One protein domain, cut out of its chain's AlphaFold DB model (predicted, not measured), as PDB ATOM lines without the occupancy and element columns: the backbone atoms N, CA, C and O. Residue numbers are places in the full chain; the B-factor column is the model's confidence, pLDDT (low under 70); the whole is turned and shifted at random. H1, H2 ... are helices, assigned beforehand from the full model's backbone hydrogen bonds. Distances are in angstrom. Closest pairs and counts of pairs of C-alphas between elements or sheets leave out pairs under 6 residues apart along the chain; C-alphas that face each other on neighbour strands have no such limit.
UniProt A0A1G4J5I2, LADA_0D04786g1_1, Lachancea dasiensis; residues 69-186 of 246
ATOM      1  N   GLU A  69      29.645 -41.465 -12.798       78.88
ATOM      2  CA  GLU A  69      30.401 -40.846 -13.888       78.88
ATOM      3  C   GLU A  69      31.896 -40.795 -13.557       78.88
ATOM      4  O   GLU A  69      32.719 -41.202 -14.382       78.88
ATOM      5  N   ALA A  70      32.262 -40.430 -12.324       84.56
ATOM      6  CA  ALA A  70      33.642 -40.518 -11.855       84.56
ATOM      7  C   ALA A  70      34.184 -41.953 -11.937       84.56
ATOM      8  O   ALA A  70      35.299 -42.139 -12.430       84.56
ATOM      9  N   VAL A  71      33.403 -42.965 -11.531       86.62
ATOM     10  CA  VAL A  71      33.797 -44.384 -11.627       86.62
ATOM     11  C   VAL A  71      34.040 -44.797 -13.084       86.62
ATOM     12  O   VAL A  71      35.094 -45.366 -13.372       86.62
ATOM     13  N   ARG A  72      33.146 -44.443 -14.021       85.06
ATOM     14  CA  ARG A  72      33.341 -44.712 -15.461       85.06
ATOM     15  C   ARG A  72      34.558 -43.981 -16.037       85.06
ATOM     16  O   ARG A  72      35.379 -44.605 -16.705       85.06
ATOM     17  N   SER A  73      34.749 -42.694 -15.727       87.25
ATOM     18  CA  SER A  73      35.917 -41.943 -16.219       87.25
ATOM     19  C   SER A  73      37.236 -42.485 -15.652       87.25
ATOM     20  O   SER A  73      38.268 -42.423 -16.321       87.25
ATOM     21  N   CYS A  74      37.222 -43.018 -14.427       86.94
ATOM     22  CA  CYS A  74      38.370 -43.701 -13.840       86.94
ATOM     23  C   CYS A  74      38.659 -45.032 -14.543       86.94
ATOM     24  O   CYS A  74      39.824 -45.285 -14.837       86.94
ATOM     25  N   ASP A  75      37.638 -45.825 -14.888       89.56
ATOM     26  CA  ASP A  75      37.820 -47.091 -15.614       89.56
ATOM     27  C   ASP A  75      38.445 -46.848 -16.994       89.56
ATOM     28  O   ASP A  75      39.477 -47.429 -17.333       89.56
ATOM     29  N   GLU A  76      37.931 -45.866 -17.741       88.31
ATOM     30  CA  GLU A  76      38.533 -45.442 -19.007       88.31
ATOM     31  C   GLU A  76      39.987 -44.976 -18.854       88.31
ATOM     32  O   GLU A  76      40.837 -45.302 -19.685       88.31
ATOM     33  N   LYS A  77      40.304 -44.190 -17.817       87.88
ATOM     34  CA  LYS A  77      41.676 -43.711 -17.572       87.88
ATOM     35  C   LYS A  77      42.613 -44.870 -17.242       87.88
ATOM     36  O   LYS A  77      43.731 -44.902 -17.755       87.88
ATOM     37  N   VAL A  78      42.163 -45.827 -16.435       86.75
ATOM     38  CA  VAL A  78      42.922 -47.033 -16.087       86.75
ATOM     39  C   VAL A  78      43.137 -47.909 -17.328       86.75
ATOM     40  O   VAL A  78      44.275 -48.292 -17.601       86.75
ATOM     41  N   ALA A  79      42.111 -48.117 -18.158       85.25
ATOM     42  CA  ALA A  79      42.234 -48.828 -19.431       85.25
ATOM     43  C   ALA A  79      43.245 -48.161 -20.388       85.25
ATOM     44  O   ALA A  79      44.085 -48.843 -20.978       85.25
ATOM     45  N   ARG A  80      43.241 -46.822 -20.495       86.31
ATOM     46  CA  ARG A  80      44.230 -46.066 -21.293       86.31
ATOM     47  C   ARG A  80      45.659 -46.216 -20.755       86.31
ATOM     48  O   ARG A  80      46.585 -46.323 -21.551       86.31
ATOM     49  N   ILE A  81      45.846 -46.253 -19.431       83.69
ATOM     50  CA  ILE A  81      47.163 -46.471 -18.797       83.69
ATOM     51  C   ILE A  81      47.704 -47.875 -19.103       83.69
ATOM     52  O   ILE A  81      48.901 -48.025 -19.332       83.69
ATOM     53  N   VAL A  82      46.833 -48.887 -19.142       82.88
ATOM     54  CA  VAL A  82      47.186 -50.272 -19.501       82.88
ATOM     55  C   VAL A  82      47.536 -50.419 -20.985       82.88
ATOM     56  O   VAL A  82      48.407 -51.206 -21.343       82.88
ATOM     57  N   GLN A  83      46.878 -49.658 -21.861       80.75
ATOM     58  CA  GLN A  83      47.135 -49.680 -23.306       80.75
ATOM     59  C   GLN A  83      48.367 -48.857 -23.734       80.75
ATOM     60  O   GLN A  83      48.757 -48.912 -24.905       80.75
ATOM     61  N   ASP A  84      48.995 -48.098 -22.827       81.94
ATOM     62  CA  ASP A  84      50.171 -47.282 -23.140       81.94
ATOM     63  C   ASP A  84      51.416 -48.151 -23.385       81.94
ATOM     64  O   ASP A  84      52.153 -48.526 -22.471       81.94
ATOM     65  N   LYS A  85      51.683 -48.409 -24.672       63.97
ATOM     66  CA  LYS A  85      52.819 -49.195 -25.191       63.97
ATOM     67  C   LYS A  85      54.206 -48.696 -24.755       63.97
ATOM     68  O   LYS A  85      55.198 -49.344 -25.074       63.97
ATOM     69  N   LYS A  86      54.308 -47.540 -24.087       71.69
ATOM     70  CA  LYS A  86      55.568 -46.999 -23.549       71.69
ATOM     71  C   LYS A  86      55.931 -47.539 -22.164       71.69
ATOM     72  O   LYS A  86      57.049 -47.296 -21.711       71.69
ATOM     73  N   ARG A  87      55.021 -48.237 -21.479       63.38
ATOM     74  CA  ARG A  87      55.298 -48.881 -20.188       63.38
ATOM     75  C   ARG A  87      55.687 -50.350 -20.390       63.38
ATOM     76  O   ARG A  87      55.168 -50.983 -21.308       63.38
ATOM     77  N   PRO A  88      56.568 -50.922 -19.545       67.31
ATOM     78  CA  PRO A  88      56.681 -52.375 -19.462       67.31
ATOM     79  C   PRO A  88      55.309 -52.965 -19.099       67.31
ATOM     80  O   PRO A  88      54.559 -52.342 -18.343       67.31
ATOM     81  N   GLN A  89      54.982 -54.149 -19.628       69.81
ATOM     82  CA  GLN A  89      53.756 -54.874 -19.273       69.81
ATOM     83  C   GLN A  89      53.840 -55.359 -17.823       69.81
ATOM     84  O   GLN A  89      54.240 -56.484 -17.536       69.81
ATOM     85  N   ASP A  90      53.494 -54.469 -16.901       79.12
ATOM     86  CA  ASP A  90      53.445 -54.758 -15.480       79.12
ATOM     87  C   ASP A  90      52.155 -55.528 -15.168       79.12
ATOM     88  O   ASP A  90      51.042 -54.992 -15.200       79.12
ATOM     89  N   GLU A  91      52.313 -56.818 -14.880       81.12
ATOM     90  CA  GLU A  91      51.217 -57.736 -14.575       81.12
ATOM     91  C   GLU A  91      50.379 -57.259 -13.372       81.12
ATOM     92  O   GLU A  91      49.182 -57.544 -13.295       81.12
ATOM     93  N   SER A  92      50.971 -56.486 -12.451       83.00
ATOM     94  CA  SER A  92      50.252 -55.892 -11.318       83.00
ATOM     95  C   SER A  92      49.287 -54.784 -11.756       83.00
ATOM     96  O   SER A  92      48.163 -54.715 -11.257       83.00
ATOM     97  N   VAL A  93      49.671 -53.978 -12.752       83.44
ATOM     98  CA  VAL A  93      48.834 -52.911 -13.323       83.44
ATOM     99  C   VAL A  93      47.686 -53.510 -14.133       83.44
ATOM    100  O   VAL A  93      46.550 -53.055 -14.005       83.44
ATOM    101  N   HIS A  94      47.938 -54.582 -14.893       84.44
ATOM    102  CA  HIS A  94      46.880 -55.340 -15.571       84.44
ATOM    103  C   HIS A  94      45.879 -55.964 -14.581       84.44
ATOM    104  O   HIS A  94      44.671 -55.875 -14.799       84.44
ATOM    105  N   LYS A  95      46.352 -56.550 -13.469       87.62
ATOM    106  CA  LYS A  95      45.482 -57.107 -12.413       87.62
ATOM    107  C   LYS A  95      44.652 -56.028 -11.717       87.62
ATOM    108  O   LYS A  95      43.448 -56.217 -11.550       87.62
ATOM    109  N   LEU A  96      45.258 -54.890 -11.370       86.75
ATOM    110  CA  LEU A  96      44.549 -53.755 -10.774       86.75
ATOM    111  C   LEU A  96      43.486 -53.191 -11.726       86.75
ATOM    112  O   LEU A  96      42.372 -52.906 -11.298       86.75
ATOM    113  N   ALA A  97      43.799 -53.075 -13.017       87.19
ATOM    114  CA  ALA A  97      42.841 -52.630 -14.023       87.19
ATOM    115  C   ALA A  97      41.669 -53.599 -14.191       87.19
ATOM    116  O   ALA A  97      40.525 -53.164 -14.252       87.19
ATOM    117  N   HIS A  98      41.929 -54.907 -14.190       88.31
ATOM    118  CA  HIS A  98      40.875 -55.918 -14.217       88.31
ATOM    119  C   HIS A  98      39.967 -55.832 -12.978       88.31
ATOM    120  O   HIS A  98      38.747 -55.857 -13.107       88.31
ATOM    121  N   GLN A  99      40.545 -55.669 -11.783       89.62
ATOM    122  CA  GLN A  99      39.783 -55.462 -10.545       89.62
ATOM    123  C   GLN A  99      38.960 -54.165 -10.578       89.62
ATOM    124  O   GLN A  99      37.804 -54.162 -10.157       89.62
ATOM    125  N   PHE A 100      39.525 -53.076 -11.107       90.19
ATOM    126  CA  PHE A 100      38.817 -51.804 -11.239       90.19
ATOM    127  C   PHE A 100      37.660 -51.897 -12.245       90.19
ATOM    128  O   PHE A 100      36.563 -51.437 -11.948       90.19
ATOM    129  N   HIS A 101      37.863 -52.577 -13.373       88.75
ATOM    130  CA  HIS A 101      36.823 -52.812 -14.373       88.75
ATOM    131  C   HIS A 101      35.690 -53.702 -13.838       88.75
ATOM    132  O   HIS A 101      34.508 -53.423 -14.060       88.75
ATOM    133  N   GLN A 102      36.019 -54.735 -13.051       89.81
ATOM    134  CA  GLN A 102      35.027 -55.539 -12.327       89.81
ATOM    135  C   GLN A 102      34.226 -54.690 -11.327       89.81
ATOM    136  O   GLN A 102      33.004 -54.820 -11.258       89.81
ATOM    137  N   PHE A 103      34.890 -53.792 -10.591       88.25
ATOM    138  CA  PHE A 103      34.231 -52.848  -9.686       88.25
ATOM    139  C   PHE A 103      33.316 -51.870 -10.440       88.25
ATOM    140  O   PHE A 103      32.147 -51.744 -10.083       88.25
ATOM    141  N   ALA A 104      33.796 -51.241 -11.516       87.50
ATOM    142  CA  ALA A 104      33.010 -50.333 -12.349       87.50
ATOM    143  C   ALA A 104      31.777 -51.029 -12.954       87.50
ATOM    144  O   ALA A 104      30.682 -50.466 -12.956       87.50
ATOM    145  N   THR A 105      31.925 -52.287 -13.380       86.06
ATOM    146  CA  THR A 105      30.818 -53.119 -13.875       86.06
ATOM    147  C   THR A 105      29.792 -53.415 -12.776       86.06
ATOM    148  O   THR A 105      28.594 -53.260 -13.004       86.06
ATOM    149  N   ALA A 106      30.232 -53.791 -11.569       84.94
ATOM    150  CA  ALA A 106      29.341 -54.043 -10.431       84.94
ATOM    151  C   ALA A 106      28.619 -52.770  -9.942       84.94
ATOM    152  O   ALA A 106      27.450 -52.815  -9.566       84.94
ATOM    153  N   VAL A 107      29.292 -51.620  -9.994       84.25
ATOM    154  CA  VAL A 107      28.697 -50.305  -9.720       84.25
ATOM    155  C   VAL A 107      27.660 -49.937 -10.792       84.25
ATOM    156  O   VAL A 107      26.586 -49.444 -10.457       84.25
ATOM    157  N   GLY A 108      27.916 -50.248 -12.066       79.31
ATOM    158  CA  GLY A 108      26.949 -50.061 -13.152       79.31
ATOM    159  C   GLY A 108      25.698 -50.943 -13.027       79.31
ATOM    160  O   GLY A 108      24.586 -50.470 -13.263       79.31
ATOM    161  N   THR A 109      25.831 -52.207 -12.607       78.31
ATOM    162  CA  THR A 109      24.660 -53.078 -12.385       78.31
ATOM    163  C   THR A 109      23.842 -52.658 -11.164       78.31
ATOM    164  O   THR A 109      22.613 -52.751 -11.207       78.31
ATOM    165  N   LEU A 110      24.485 -52.125 -10.119       75.50
ATOM    166  CA  LEU A 110      23.801 -51.452  -9.011       75.50
ATOM    167  C   LEU A 110      23.026 -50.218  -9.499       75.50
ATOM    168  O   LEU A 110      21.828 -50.136  -9.247       75.50
ATOM    169  N   GLN A 111      23.634 -49.344 -10.312       75.19
ATOM    170  CA  GLN A 111      22.950 -48.175 -10.886       75.19
ATOM    171  C   GLN A 111      21.680 -48.556 -11.666       75.19
ATOM    172  O   GLN A 111      20.638 -47.913 -11.529       75.19
ATOM    173  N   LEU A 112      21.739 -49.623 -12.471       67.50
ATOM    174  CA  LEU A 112      20.587 -50.135 -13.226       67.50
ATOM    175  C   LEU A 112      19.501 -50.722 -12.310       67.50
ATOM    176  O   LEU A 112      18.308 -50.628 -12.612       67.50
ATOM    177  N   ARG A 113      19.887 -51.297 -11.167       63.88
ATOM    178  CA  ARG A 113      18.946 -51.795 -10.159       63.88
ATOM    179  C   ARG A 113      18.275 -50.647  -9.403       63.88
ATOM    180  O   ARG A 113      17.055 -50.638  -9.290       63.88
ATOM    181  N   ASP A 114      19.034 -49.649  -8.974       65.81
ATOM    182  CA  ASP A 114      18.505 -48.499  -8.234       65.81
ATOM    183  C   ASP A 114      17.608 -47.627  -9.127       65.81
ATOM    184  O   ASP A 114      16.527 -47.195  -8.719       65.81
ATOM    185  N   THR A 115      17.990 -47.438 -10.394       65.38
ATOM    186  CA  THR A 115      17.143 -46.755 -11.386       65.38
ATOM    187  C   THR A 115      15.903 -47.566 -11.775       65.38
ATOM    188  O   THR A 115      14.852 -46.973 -11.993       65.38
ATOM    189  N   SER A 116      15.945 -48.902 -11.836       60.88
ATOM    190  CA  SER A 116      14.724 -49.694 -12.090       60.88
ATOM    191  C   SER A 116      13.773 -49.725 -10.888       60.88
ATOM    192  O   SER A 116      12.570 -49.578 -11.085       60.88
ATOM    193  N   VAL A 117      14.284 -49.815  -9.653       65.44
ATOM    194  CA  VAL A 117      13.468 -49.739  -8.423       65.44
ATOM    195  C   VAL A 117      12.818 -48.362  -8.264       65.44
ATOM    196  O   VAL A 117      11.620 -48.281  -7.995       65.44
ATOM    197  N   THR A 118      13.560 -47.274  -8.491       68.62
ATOM    198  CA  THR A 118      12.987 -45.915  -8.445       68.62
ATOM    199  C   THR A 118      11.941 -45.693  -9.538       68.62
ATOM    200  O   THR A 118      10.858 -45.203  -9.233       68.62
ATOM    201  N   ASN A 119      12.185 -46.131 -10.779       66.31
ATOM    202  CA  ASN A 119      11.179 -46.057 -11.848       66.31
ATOM    203  C   ASN A 119       9.922 -46.900 -11.549       66.31
ATOM    204  O   ASN A 119       8.818 -46.469 -11.879       66.31
ATOM    205  N   ALA A 120      10.056 -48.070 -10.916       68.44
ATOM    206  CA  ALA A 120       8.909 -48.884 -10.507       68.44
ATOM    207  C   ALA A 120       8.063 -48.178  -9.431       68.44
ATOM    208  O   ALA A 120       6.851 -48.065  -9.591       68.44
ATOM    209  N   CYS A 121       8.708 -47.617  -8.403       71.25
ATOM    210  CA  CYS A 121       8.047 -46.837  -7.351       71.25
ATOM    211  C   CYS A 121       7.347 -45.577  -7.901       71.25
ATOM    212  O   CYS A 121       6.262 -45.213  -7.453       71.25
ATOM    213  N   LEU A 122       7.912 -44.931  -8.930       67.81
ATOM    214  CA  LEU A 122       7.235 -43.835  -9.631       67.81
ATOM    215  C   LEU A 122       5.985 -44.278 -10.382       67.81
ATOM    216  O   LEU A 122       4.975 -43.581 -10.332       67.81
ATOM    217  N   LEU A 123       6.048 -45.408 -11.087       70.56
ATOM    218  CA  LEU A 123       4.896 -45.944 -11.809       70.56
ATOM    219  C   LEU A 123       3.773 -46.344 -10.846       70.56
ATOM    220  O   LEU A 123       2.614 -46.062 -11.135       70.56
ATOM    221  N   GLU A 124       4.115 -46.922  -9.695       73.44
ATOM    222  CA  GLU A 124       3.182 -47.220  -8.604       73.44
ATOM    223  C   GLU A 124       2.517 -45.935  -8.079       73.44
ATOM    224  O   GLU A 124       1.295 -45.817  -8.120       73.44
ATOM    225  N   ARG A 125       3.300 -44.902  -7.744       69.38
ATOM    226  CA  ARG A 125       2.779 -43.597  -7.293       69.38
ATOM    227  C   ARG A 125       1.912 -42.883  -8.342       69.38
ATOM    228  O   ARG A 125       0.948 -42.205  -7.995       69.38
ATOM    229  N   ILE A 126       2.225 -43.031  -9.631       69.69
ATOM    230  CA  ILE A 126       1.381 -42.528 -10.730       69.69
ATOM    231  C   ILE A 126       0.071 -43.318 -10.804       69.69
ATOM    232  O   ILE A 126      -0.980 -42.716 -11.002       69.69
ATOM    233  N   GLN A 127       0.097 -44.639 -10.613       70.44
ATOM    234  CA  GLN A 127      -1.121 -45.449 -10.546       70.44
ATOM    235  C   GLN A 127      -1.985 -45.089  -9.328       70.44
ATOM    236  O   GLN A 127      -3.202 -45.013  -9.463       70.44
ATOM    237  N   GLU A 128      -1.394 -44.801  -8.167       74.62
ATOM    238  CA  GLU A 128      -2.115 -44.320  -6.978       74.62
ATOM    239  C   GLU A 128      -2.803 -42.963  -7.217       74.62
ATOM    240  O   GLU A 128      -3.992 -42.811  -6.924       74.62
ATOM    241  N   GLU A 129      -2.107 -41.989  -7.815       68.12
ATOM    242  CA  GLU A 129      -2.693 -40.692  -8.197       68.12
ATOM    243  C   GLU A 129      -3.782 -40.844  -9.278       68.12
ATOM    244  O   GLU A 129      -4.814 -40.185  -9.199       68.12
ATOM    245  N   LEU A 130      -3.618 -41.748 -10.252       67.94
ATOM    246  CA  LEU A 130      -4.643 -42.042 -11.268       67.94
ATOM    247  C   LEU A 130      -5.883 -42.744 -10.690       67.94
ATOM    248  O   LEU A 130      -6.996 -42.510 -11.158       67.94
ATOM    249  N   ASN A 131      -5.701 -43.596  -9.679       67.12
ATOM    250  CA  ASN A 131      -6.785 -44.296  -8.986       67.12
ATOM    251  C   ASN A 131      -7.463 -43.422  -7.911       67.12
ATOM    252  O   ASN A 131      -8.519 -43.791  -7.389       67.12
ATOM    253  N   SER A 132      -6.890 -42.260  -7.586       66.06
ATOM    254  CA  SER A 132      -7.469 -41.303  -6.645       66.06
ATOM    255  C   SER A 132      -8.735 -40.663  -7.237       66.06
ATOM    256  O   SER A 132      -8.740 -40.101  -8.332       66.06
ATOM    257  N   ALA A 133      -9.847 -40.779  -6.505       51.94
ATOM    258  CA  ALA A 133     -11.201 -40.912  -7.062       51.94
ATOM    259  C   ALA A 133     -11.852 -39.680  -7.747       51.94
ATOM    260  O   ALA A 133     -13.051 -39.715  -8.036       51.94
ATOM    261  N   GLU A 134     -11.108 -38.610  -8.042       55.91
ATOM    262  CA  GLU A 134     -11.620 -37.415  -8.744       55.91
ATOM    263  C   GLU A 134     -11.290 -37.375 -10.252       55.91
ATOM    264  O   GLU A 134     -11.912 -36.617 -10.999       55.91
ATOM    265  N   LEU A 135     -10.353 -38.200 -10.736       54.91
ATOM    266  CA  LEU A 135      -9.812 -38.115 -12.102       54.91
ATOM    267  C   LEU A 135     -10.504 -39.091 -13.078       54.91
ATOM    268  O   LEU A 135      -9.930 -40.077 -13.541       54.91
ATOM    269  N   LYS A 136     -11.775 -38.830 -13.408       53.78
ATOM    270  CA  LYS A 136     -12.534 -39.663 -14.362       53.78
ATOM    271  C   LYS A 136     -12.127 -39.420 -15.824       53.78
ATOM    272  O   LYS A 136     -12.613 -38.503 -16.482       53.78
ATOM    273  N   SER A 137     -11.325 -40.350 -16.343       57.66
ATOM    274  CA  SER A 137     -11.266 -40.763 -17.758       57.66
ATOM    275  C   SER A 137     -11.138 -39.645 -18.809       57.66
ATOM    276  O   SER A 137     -11.956 -39.542 -19.725       57.66
ATOM    277  N   SER A 138     -10.071 -38.849 -18.739       62.78
ATOM    278  CA  SER A 138      -9.597 -38.060 -19.886       62.78
ATOM    279  C   SER A 138      -8.069 -38.077 -19.955       62.78
ATOM    280  O   SER A 138      -7.404 -38.058 -18.921       62.78
ATOM    281  N   ALA A 139      -7.501 -38.118 -21.167       62.50
ATOM    282  CA  ALA A 139      -6.044 -38.150 -21.359       62.50
ATOM    283  C   ALA A 139      -5.353 -36.948 -20.685       62.50
ATOM    284  O   ALA A 139      -4.375 -37.116 -19.960       62.50
ATOM    285  N   SER A 140      -5.966 -35.766 -20.796       61.97
ATOM    286  CA  SER A 140      -5.529 -34.519 -20.160       61.97
ATOM    287  C   SER A 140      -5.489 -34.556 -18.626       61.97
ATOM    288  O   SER A 140      -4.786 -33.748 -18.021       61.97
ATOM    289  N   GLN A 141      -6.226 -35.461 -17.975       65.00
ATOM    290  CA  GLN A 141      -6.137 -35.670 -16.526       65.00
ATOM    291  C   GLN A 141      -5.032 -36.660 -16.137       65.00
ATOM    292  O   GLN A 141      -4.426 -36.490 -15.080       65.00
ATOM    293  N   GLY A 142      -4.707 -37.620 -17.008       64.44
ATOM    294  CA  GLY A 142      -3.529 -38.471 -16.840       64.44
ATOM    295  C   GLY A 142      -2.232 -37.666 -16.909       64.44
ATOM    296  O   GLY A 142      -1.395 -37.775 -16.015       64.44
ATOM    297  N   ASP A 143      -2.125 -36.766 -17.891       68.00
ATOM    298  CA  ASP A 143      -0.995 -35.834 -18.022       68.00
ATOM    299  C   ASP A 143      -0.855 -34.913 -16.792       68.00
ATOM    300  O   ASP A 143       0.254 -34.552 -16.390       68.00
ATOM    301  N   LEU A 144      -1.971 -34.556 -16.145       68.38
ATOM    302  CA  LEU A 144      -1.985 -33.700 -14.957       68.38
ATOM    303  C   LEU A 144      -1.542 -34.448 -13.687       68.38
ATOM    304  O   LEU A 144      -0.778 -33.891 -12.898       68.38
ATOM    305  N   ALA A 145      -1.966 -35.702 -13.498       67.12
ATOM    306  CA  ALA A 145      -1.457 -36.571 -12.430       67.12
ATOM    307  C   ALA A 145       0.049 -36.843 -12.605       67.12
ATOM    308  O   ALA A 145       0.838 -36.687 -11.674       67.12
ATOM    309  N   PHE A 146       0.468 -37.141 -13.835       71.31
ATOM    310  CA  PHE A 146       1.864 -37.321 -14.226       71.31
ATOM    311  C   PHE A 146       2.719 -36.077 -13.914       71.31
ATOM    312  O   PHE A 146       3.748 -36.177 -13.241       71.31
ATOM    313  N   ALA A 147       2.255 -34.881 -14.296       67.25
ATOM    314  CA  ALA A 147       2.932 -33.622 -13.985       67.25
ATOM    315  C   ALA A 147       3.045 -33.351 -12.470       67.25
ATOM    316  O   ALA A 147       4.068 -32.827 -12.019       67.25
ATOM    317  N   ARG A 148       2.039 -33.729 -11.664       69.00
ATOM    318  CA  ARG A 148       2.104 -33.639 -10.190       69.00
ATOM    319  C   ARG A 148       3.180 -34.551  -9.604       69.00
ATOM    320  O   ARG A 148       3.960 -34.093  -8.774       69.00
ATOM    321  N   VAL A 149       3.271 -35.807 -10.051       70.44
ATOM    322  CA  VAL A 149       4.291 -36.742  -9.540       70.44
ATOM    323  C   VAL A 149       5.704 -36.271  -9.903       70.44
ATOM    324  O   VAL A 149       6.569 -36.234  -9.028       70.44
ATOM    325  N   LEU A 150       5.930 -35.818 -11.142       68.25
ATOM    326  CA  LEU A 150       7.239 -35.306 -11.584       68.25
ATOM    327  C   LEU A 150       7.670 -34.012 -10.875       68.25
ATOM    328  O   LEU A 150       8.862 -33.774 -10.677       68.25
ATOM    329  N   THR A 151       6.716 -33.169 -10.468       65.00
ATOM    330  CA  THR A 151       6.995 -31.936  -9.704       65.00
ATOM    331  C   THR A 151       7.068 -32.153  -8.189       65.00
ATOM    332  O   THR A 151       7.502 -31.254  -7.469       65.00
ATOM    333  N   GLY A 152       6.753 -33.358  -7.698       64.25
ATOM    334  CA  GLY A 152       6.701 -33.734  -6.280       64.25
ATOM    335  C   GLY A 152       8.042 -33.812  -5.532       64.25
ATOM    336  O   GLY A 152       8.099 -34.416  -4.463       64.25
ATOM    337  N   GLY A 153       9.119 -33.240  -6.078       60.72
ATOM    338  CA  GLY A 153      10.394 -32.990  -5.390       60.72
ATOM    339  C   GLY A 153      11.306 -34.194  -5.120       60.72
ATOM    340  O   GLY A 153      12.455 -33.990  -4.745       60.72
ATOM    341  N   SER A 154      10.839 -35.428  -5.327       63.28
ATOM    342  CA  SER A 154      11.585 -36.659  -5.010       63.28
ATOM    343  C   SER A 154      12.513 -37.169  -6.123       63.28
ATOM    344  O   SER A 154      13.123 -38.220  -5.953       63.28
ATOM    345  N   LEU A 155      12.596 -36.477  -7.263       65.75
ATOM    346  CA  LEU A 155      13.340 -36.922  -8.445       65.75
ATOM    347  C   LEU A 155      14.402 -35.927  -8.894       65.75
ATOM    348  O   LEU A 155      14.230 -34.710  -8.786       65.75
ATOM    349  N   SER A 156      15.482 -36.471  -9.458       68.31
ATOM    350  CA  SER A 156      16.456 -35.687 -10.208       68.31
ATOM    351  C   SER A 156      15.838 -35.164 -11.507       68.31
ATOM    352  O   SER A 156      15.017 -35.821 -12.146       68.31
ATOM    353  N   GLU A 157      16.279 -33.984 -11.929       70.75
ATOM    354  CA  GLU A 157      15.839 -33.318 -13.157       70.75
ATOM    355  C   GLU A 157      16.098 -34.184 -14.404       70.75
ATOM    356  O   GLU A 157      15.233 -34.316 -15.267       70.75
ATOM    357  N   GLU A 158      17.230 -34.891 -14.435       73.12
ATOM    358  CA  GLU A 158      17.566 -35.847 -15.496       73.12
ATOM    359  C   GLU A 158      16.611 -37.058 -15.523       73.12
ATOM    360  O   GLU A 158      16.201 -37.511 -16.593       73.12
ATOM    361  N   GLN A 159      16.198 -37.555 -14.351       73.06
ATOM    362  CA  GLN A 159      15.241 -38.663 -14.245       73.06
ATOM    363  C   GLN A 159      13.860 -38.237 -14.754       73.06
ATOM    364  O   GLN A 159      13.227 -38.992 -15.491       73.06
ATOM    365  N   ASN A 160      13.429 -37.010 -14.433       75.00
ATOM    366  CA  ASN A 160      12.196 -36.432 -14.965       75.00
ATOM    367  C   ASN A 160      12.219 -36.372 -16.500       75.00
ATOM    368  O   ASN A 160      11.294 -36.870 -17.140       75.00
ATOM    369  N   LEU A 161      13.283 -35.823 -17.099       77.94
ATOM    370  CA  LEU A 161      13.417 -35.709 -18.558       77.94
ATOM    371  C   LEU A 161      13.394 -37.080 -19.250       77.94
ATOM    372  O   LEU A 161      12.637 -37.281 -20.202       77.94
ATOM    373  N   GLN A 162      14.154 -38.054 -18.737       77.81
ATOM    374  CA  GLN A 162      14.160 -39.422 -19.267       77.81
ATOM    375  C   GLN A 162      12.791 -40.111 -19.152       77.81
ATOM    376  O   GLN A 162      12.432 -40.915 -20.017       77.81
ATOM    377  N   PHE A 163      12.021 -39.821 -18.101       75.31
ATOM    378  CA  PHE A 163      10.693 -40.395 -17.893       75.31
ATOM    379  C   PHE A 163       9.650 -39.787 -18.846       75.31
ATOM    380  O   PHE A 163       8.911 -40.530 -19.492       75.31
ATOM    381  N   VAL A 164       9.656 -38.458 -19.022       77.62
ATOM    382  CA  VAL A 164       8.824 -37.735 -20.009       77.62
ATOM    383  C   VAL A 164       9.096 -38.232 -21.434       77.62
ATOM    384  O   VAL A 164       8.158 -38.570 -22.157       77.62
ATOM    385  N   ALA A 165      10.372 -38.353 -21.813       81.75
ATOM    386  CA  ALA A 165      10.792 -38.860 -23.120       81.75
ATOM    387  C   ALA A 165      10.268 -40.282 -23.392       81.75
ATOM    388  O   ALA A 165       9.637 -40.536 -24.421       81.75
ATOM    389  N   LYS A 166      10.437 -41.201 -22.428       80.00
ATOM    390  CA  LYS A 166       9.917 -42.579 -22.518       80.00
ATOM    391  C   LYS A 166       8.391 -42.633 -22.606       80.00
ATOM    392  O   LYS A 166       7.870 -43.454 -23.359       80.00
ATOM    393  N   TRP A 167       7.688 -41.780 -21.860       77.50
ATOM    394  CA  TRP A 167       6.224 -41.756 -21.820       77.50
ATOM    395  C   TRP A 167       5.618 -41.304 -23.152       77.50
ATOM    396  O   TRP A 167       4.788 -42.008 -23.728       77.50
ATOM    397  N   HIS A 168       6.086 -40.176 -23.694       78.94
ATOM    398  CA  HIS A 168       5.577 -39.630 -24.959       78.94
ATOM    399  C   HIS A 168       6.241 -40.227 -26.213       78.94
ATOM    400  O   HIS A 168       5.792 -39.945 -27.322       78.94
ATOM    401  N   ARG A 169       7.268 -41.079 -26.053       78.94
ATOM    402  CA  ARG A 169       8.094 -41.656 -27.137       78.94
ATOM    403  C   ARG A 169       8.789 -40.590 -27.998       78.94
ATOM    404  O   ARG A 169       8.858 -40.715 -29.218       78.94
ATOM    405  N   ILE A 170       9.288 -39.554 -27.335       82.81
ATOM    406  CA  ILE A 170      10.027 -38.425 -27.917       82.81
ATOM    407  C   ILE A 170      11.502 -38.565 -27.502       82.81
ATOM    408  O   ILE A 170      11.781 -39.194 -26.478       82.81
ATOM    409  N   ASP A 171      12.452 -38.022 -28.270       84.69
ATOM    410  CA  ASP A 171      13.855 -38.011 -27.840       84.69
ATOM    411  C   ASP A 171      14.008 -37.194 -26.544       84.69
ATOM    412  O   ASP A 171      13.430 -36.121 -26.376       84.69
ATOM    413  N   THR A 172      14.830 -37.691 -25.628       77.88
ATOM    414  CA  THR A 172      15.357 -36.930 -24.492       77.88
ATOM    415  C   THR A 172      15.909 -35.556 -24.873       77.88
ATOM    416  O   THR A 172      15.713 -34.619 -24.101       77.88
ATOM    417  N   GLN A 173      16.546 -35.408 -26.042       76.38
ATOM    418  CA  GLN A 173      17.033 -34.108 -26.514       76.38
ATOM    419  C   GLN A 173      15.879 -33.166 -26.886       76.38
ATOM    420  O   GLN A 173      15.855 -32.033 -26.416       76.38
ATOM    421  N   ASP A 174      14.891 -33.640 -27.651       76.88
ATOM    422  CA  ASP A 174      13.704 -32.850 -28.007       76.88
ATOM    423  C   ASP A 174      12.916 -32.436 -26.751       76.88
ATOM    424  O   ASP A 174      12.442 -31.305 -26.648       76.88
ATOM    425  N   VAL A 175      12.799 -33.333 -25.762       76.19
ATOM    426  CA  VAL A 175      12.186 -33.006 -24.466       76.19
ATOM    427  C   VAL A 175      12.996 -31.930 -23.746       76.19
ATOM    428  O   VAL A 175      12.395 -30.958 -23.300       76.19
ATOM    429  N   ALA A 176      14.327 -32.052 -23.672       76.44
ATOM    430  CA  ALA A 176      15.191 -31.049 -23.046       76.44
ATOM    431  C   ALA A 176      15.089 -29.670 -23.732       76.44
ATOM    432  O   ALA A 176      15.012 -28.653 -23.042       76.44
ATOM    433  N   ASP A 177      15.009 -29.640 -25.066       70.12
ATOM    434  CA  ASP A 177      14.858 -28.424 -25.876       70.12
ATOM    435  C   ASP A 177      13.475 -27.755 -25.706       70.12
ATOM    436  O   ASP A 177      13.345 -26.537 -25.867       70.12
ATOM    437  N   ILE A 178      12.434 -28.531 -25.376       70.69
ATOM    438  CA  ILE A 178      11.069 -28.045 -25.098       70.69
ATOM    439  C   ILE A 178      10.903 -27.630 -23.629       70.69
ATOM    440  O   ILE A 178      10.190 -26.666 -23.329       70.69
ATOM    441  N   THR A 179      11.526 -28.346 -22.692       66.69
ATOM    442  CA  THR A 179      11.447 -28.015 -21.270       66.69
ATOM    443  C   THR A 179      12.258 -26.762 -20.973       66.69
ATOM    444  O   THR A 179      13.485 -26.782 -20.961       66.69
ATOM    445  N   PHE A 180      11.566 -25.674 -20.641       58.34
ATOM    446  CA  PHE A 180      12.195 -24.502 -20.040       58.34
ATOM    447  C   PHE A 180      12.748 -24.866 -18.659       58.34
ATOM    448  O   PHE A 180      12.054 -24.710 -17.654       58.34
ATOM    449  N   LEU A 181      13.993 -25.346 -18.629       58.06
ATOM    450  CA  LEU A 181      14.796 -25.540 -17.424       58.06
ATOM    451  C   LEU A 181      14.775 -24.233 -16.616       58.06
ATOM    452  O   LEU A 181      15.369 -23.237 -17.050       58.06
ATOM    453  N   PRO A 182      14.099 -24.183 -15.454       53.16
ATOM    454  CA  PRO A 182      14.136 -23.007 -14.611       53.16
ATOM    455  C   PRO A 182      15.519 -23.001 -13.967       53.16
ATOM    456  O   PRO A 182      15.749 -23.735 -13.005       53.16
ATOM    457  N   GLU A 183      16.449 -22.198 -14.499       52.78
ATOM    458  CA  GLU A 183      17.772 -21.988 -13.903       52.78
ATOM    459  C   GLU A 183      17.606 -21.663 -12.410       52.78
ATOM    460  O   GLU A 183      17.328 -20.522 -12.026       52.78
ATOM    461  N   ARG A 184      17.825 -22.665 -11.543       54.12
ATOM    462  CA  ARG A 184      17.688 -22.551 -10.077       54.12
ATOM    463  C   ARG A 184      18.655 -21.526  -9.458       54.12
ATOM    464  O   ARG A 184      18.623 -21.286  -8.256       54.12
ATOM    465  N   THR A 185      19.514 -20.926 -10.276       45.62
ATOM    466  CA  THR A 185      20.587 -19.992  -9.933       45.62
ATOM    467  C   THR A 185      20.211 -18.514 -10.067       45.62
ATOM    468  O   THR A 185      20.987 -17.674  -9.612       45.62
ATOM    469  N   LYS A 186      19.053 -18.150 -10.644       49.12
ATOM    470  CA  LYS A 186      18.657 -16.734 -10.790       49.12
ATOM    471  C   LYS A 186      17.535 -16.336  -9.834       49.12
ATOM    472  O   LYS A 186      16.351 -16.594 -10.035       49.12
TER     473      LYS A 186
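This is residues 69 to 186 of the 246 residues of the protein "LADA_0D04786g1_1" of Lachancea dasiensis (UniProt A0A1G4J5I2). One long helix, H2, makes the longest axis, with H1 folded back beside its first part as a helical hairpin and the short helices H3, H4 and H5 grouped by its other half. Between these two ends, residues 109 to 114 of H2 stand free, a bare stretch of the rod. The printed part has 118 residues with five named helices, H1 to H5 in order, and no named strand, in the class all helix. The whole is extended, with a radius of gyration of the C-alphas of 21.3 A and spans of 70 by 31 by 27 A.

H2, residues 91 to 131, is 59.8 A long and runs from C-alpha 91 at (51.217, -57.736, -14.575) to C-alpha 131 at (-6.785, -44.296, -8.986). H1, residues 69 to 83, is 21.1 A long and begins with C-alpha 69 at (30.401, -40.846, -13.888). H3 spans residues 139 to 151, 18.6 A, H4 residues 157 to 168, 16.9 A, and H5 residues 172 to 178, 9.9 A.

H2 touches H1 with residues 93 to 104 alone, at a shallow tilt of 25 degrees, opposite ways; their closest C-alphas, of Asp 75 and His 101, are 5.9 A apart. H2 touches H3 with residues 122 to 130 alone, at a steep tilt of 49 degrees; the closest C-alphas, of Glu 129 and Ala 145, are 6.0 A apart. H2 and H4 are near each other, with 5 pairs of C-alphas within 10 A. H3 and H4 are close but not clearly touching, the closest C-alphas, of Leu 150 and Asn 160, being 6.1 A apart. H4 touches H5 with residues 161 to 165 alone, about perpendicular at 83 degrees; the closest C-alphas, of Ala 165 and Thr 172, are 5.1 A apart. H1 is apart from H3, H4 and H5. In H1, H2, H3, H4 and H5 every O i to N i+4 pair is within hydrogen-bond range.

The C-alphas farthest apart, of Pro 88 and Glu 134, are 70.7 A apart. The printed part has no cut, and no link is long. Mean pLDDT of the printed part is 73.2; residues 129 to 145 and 179 to 186 are among those under 70.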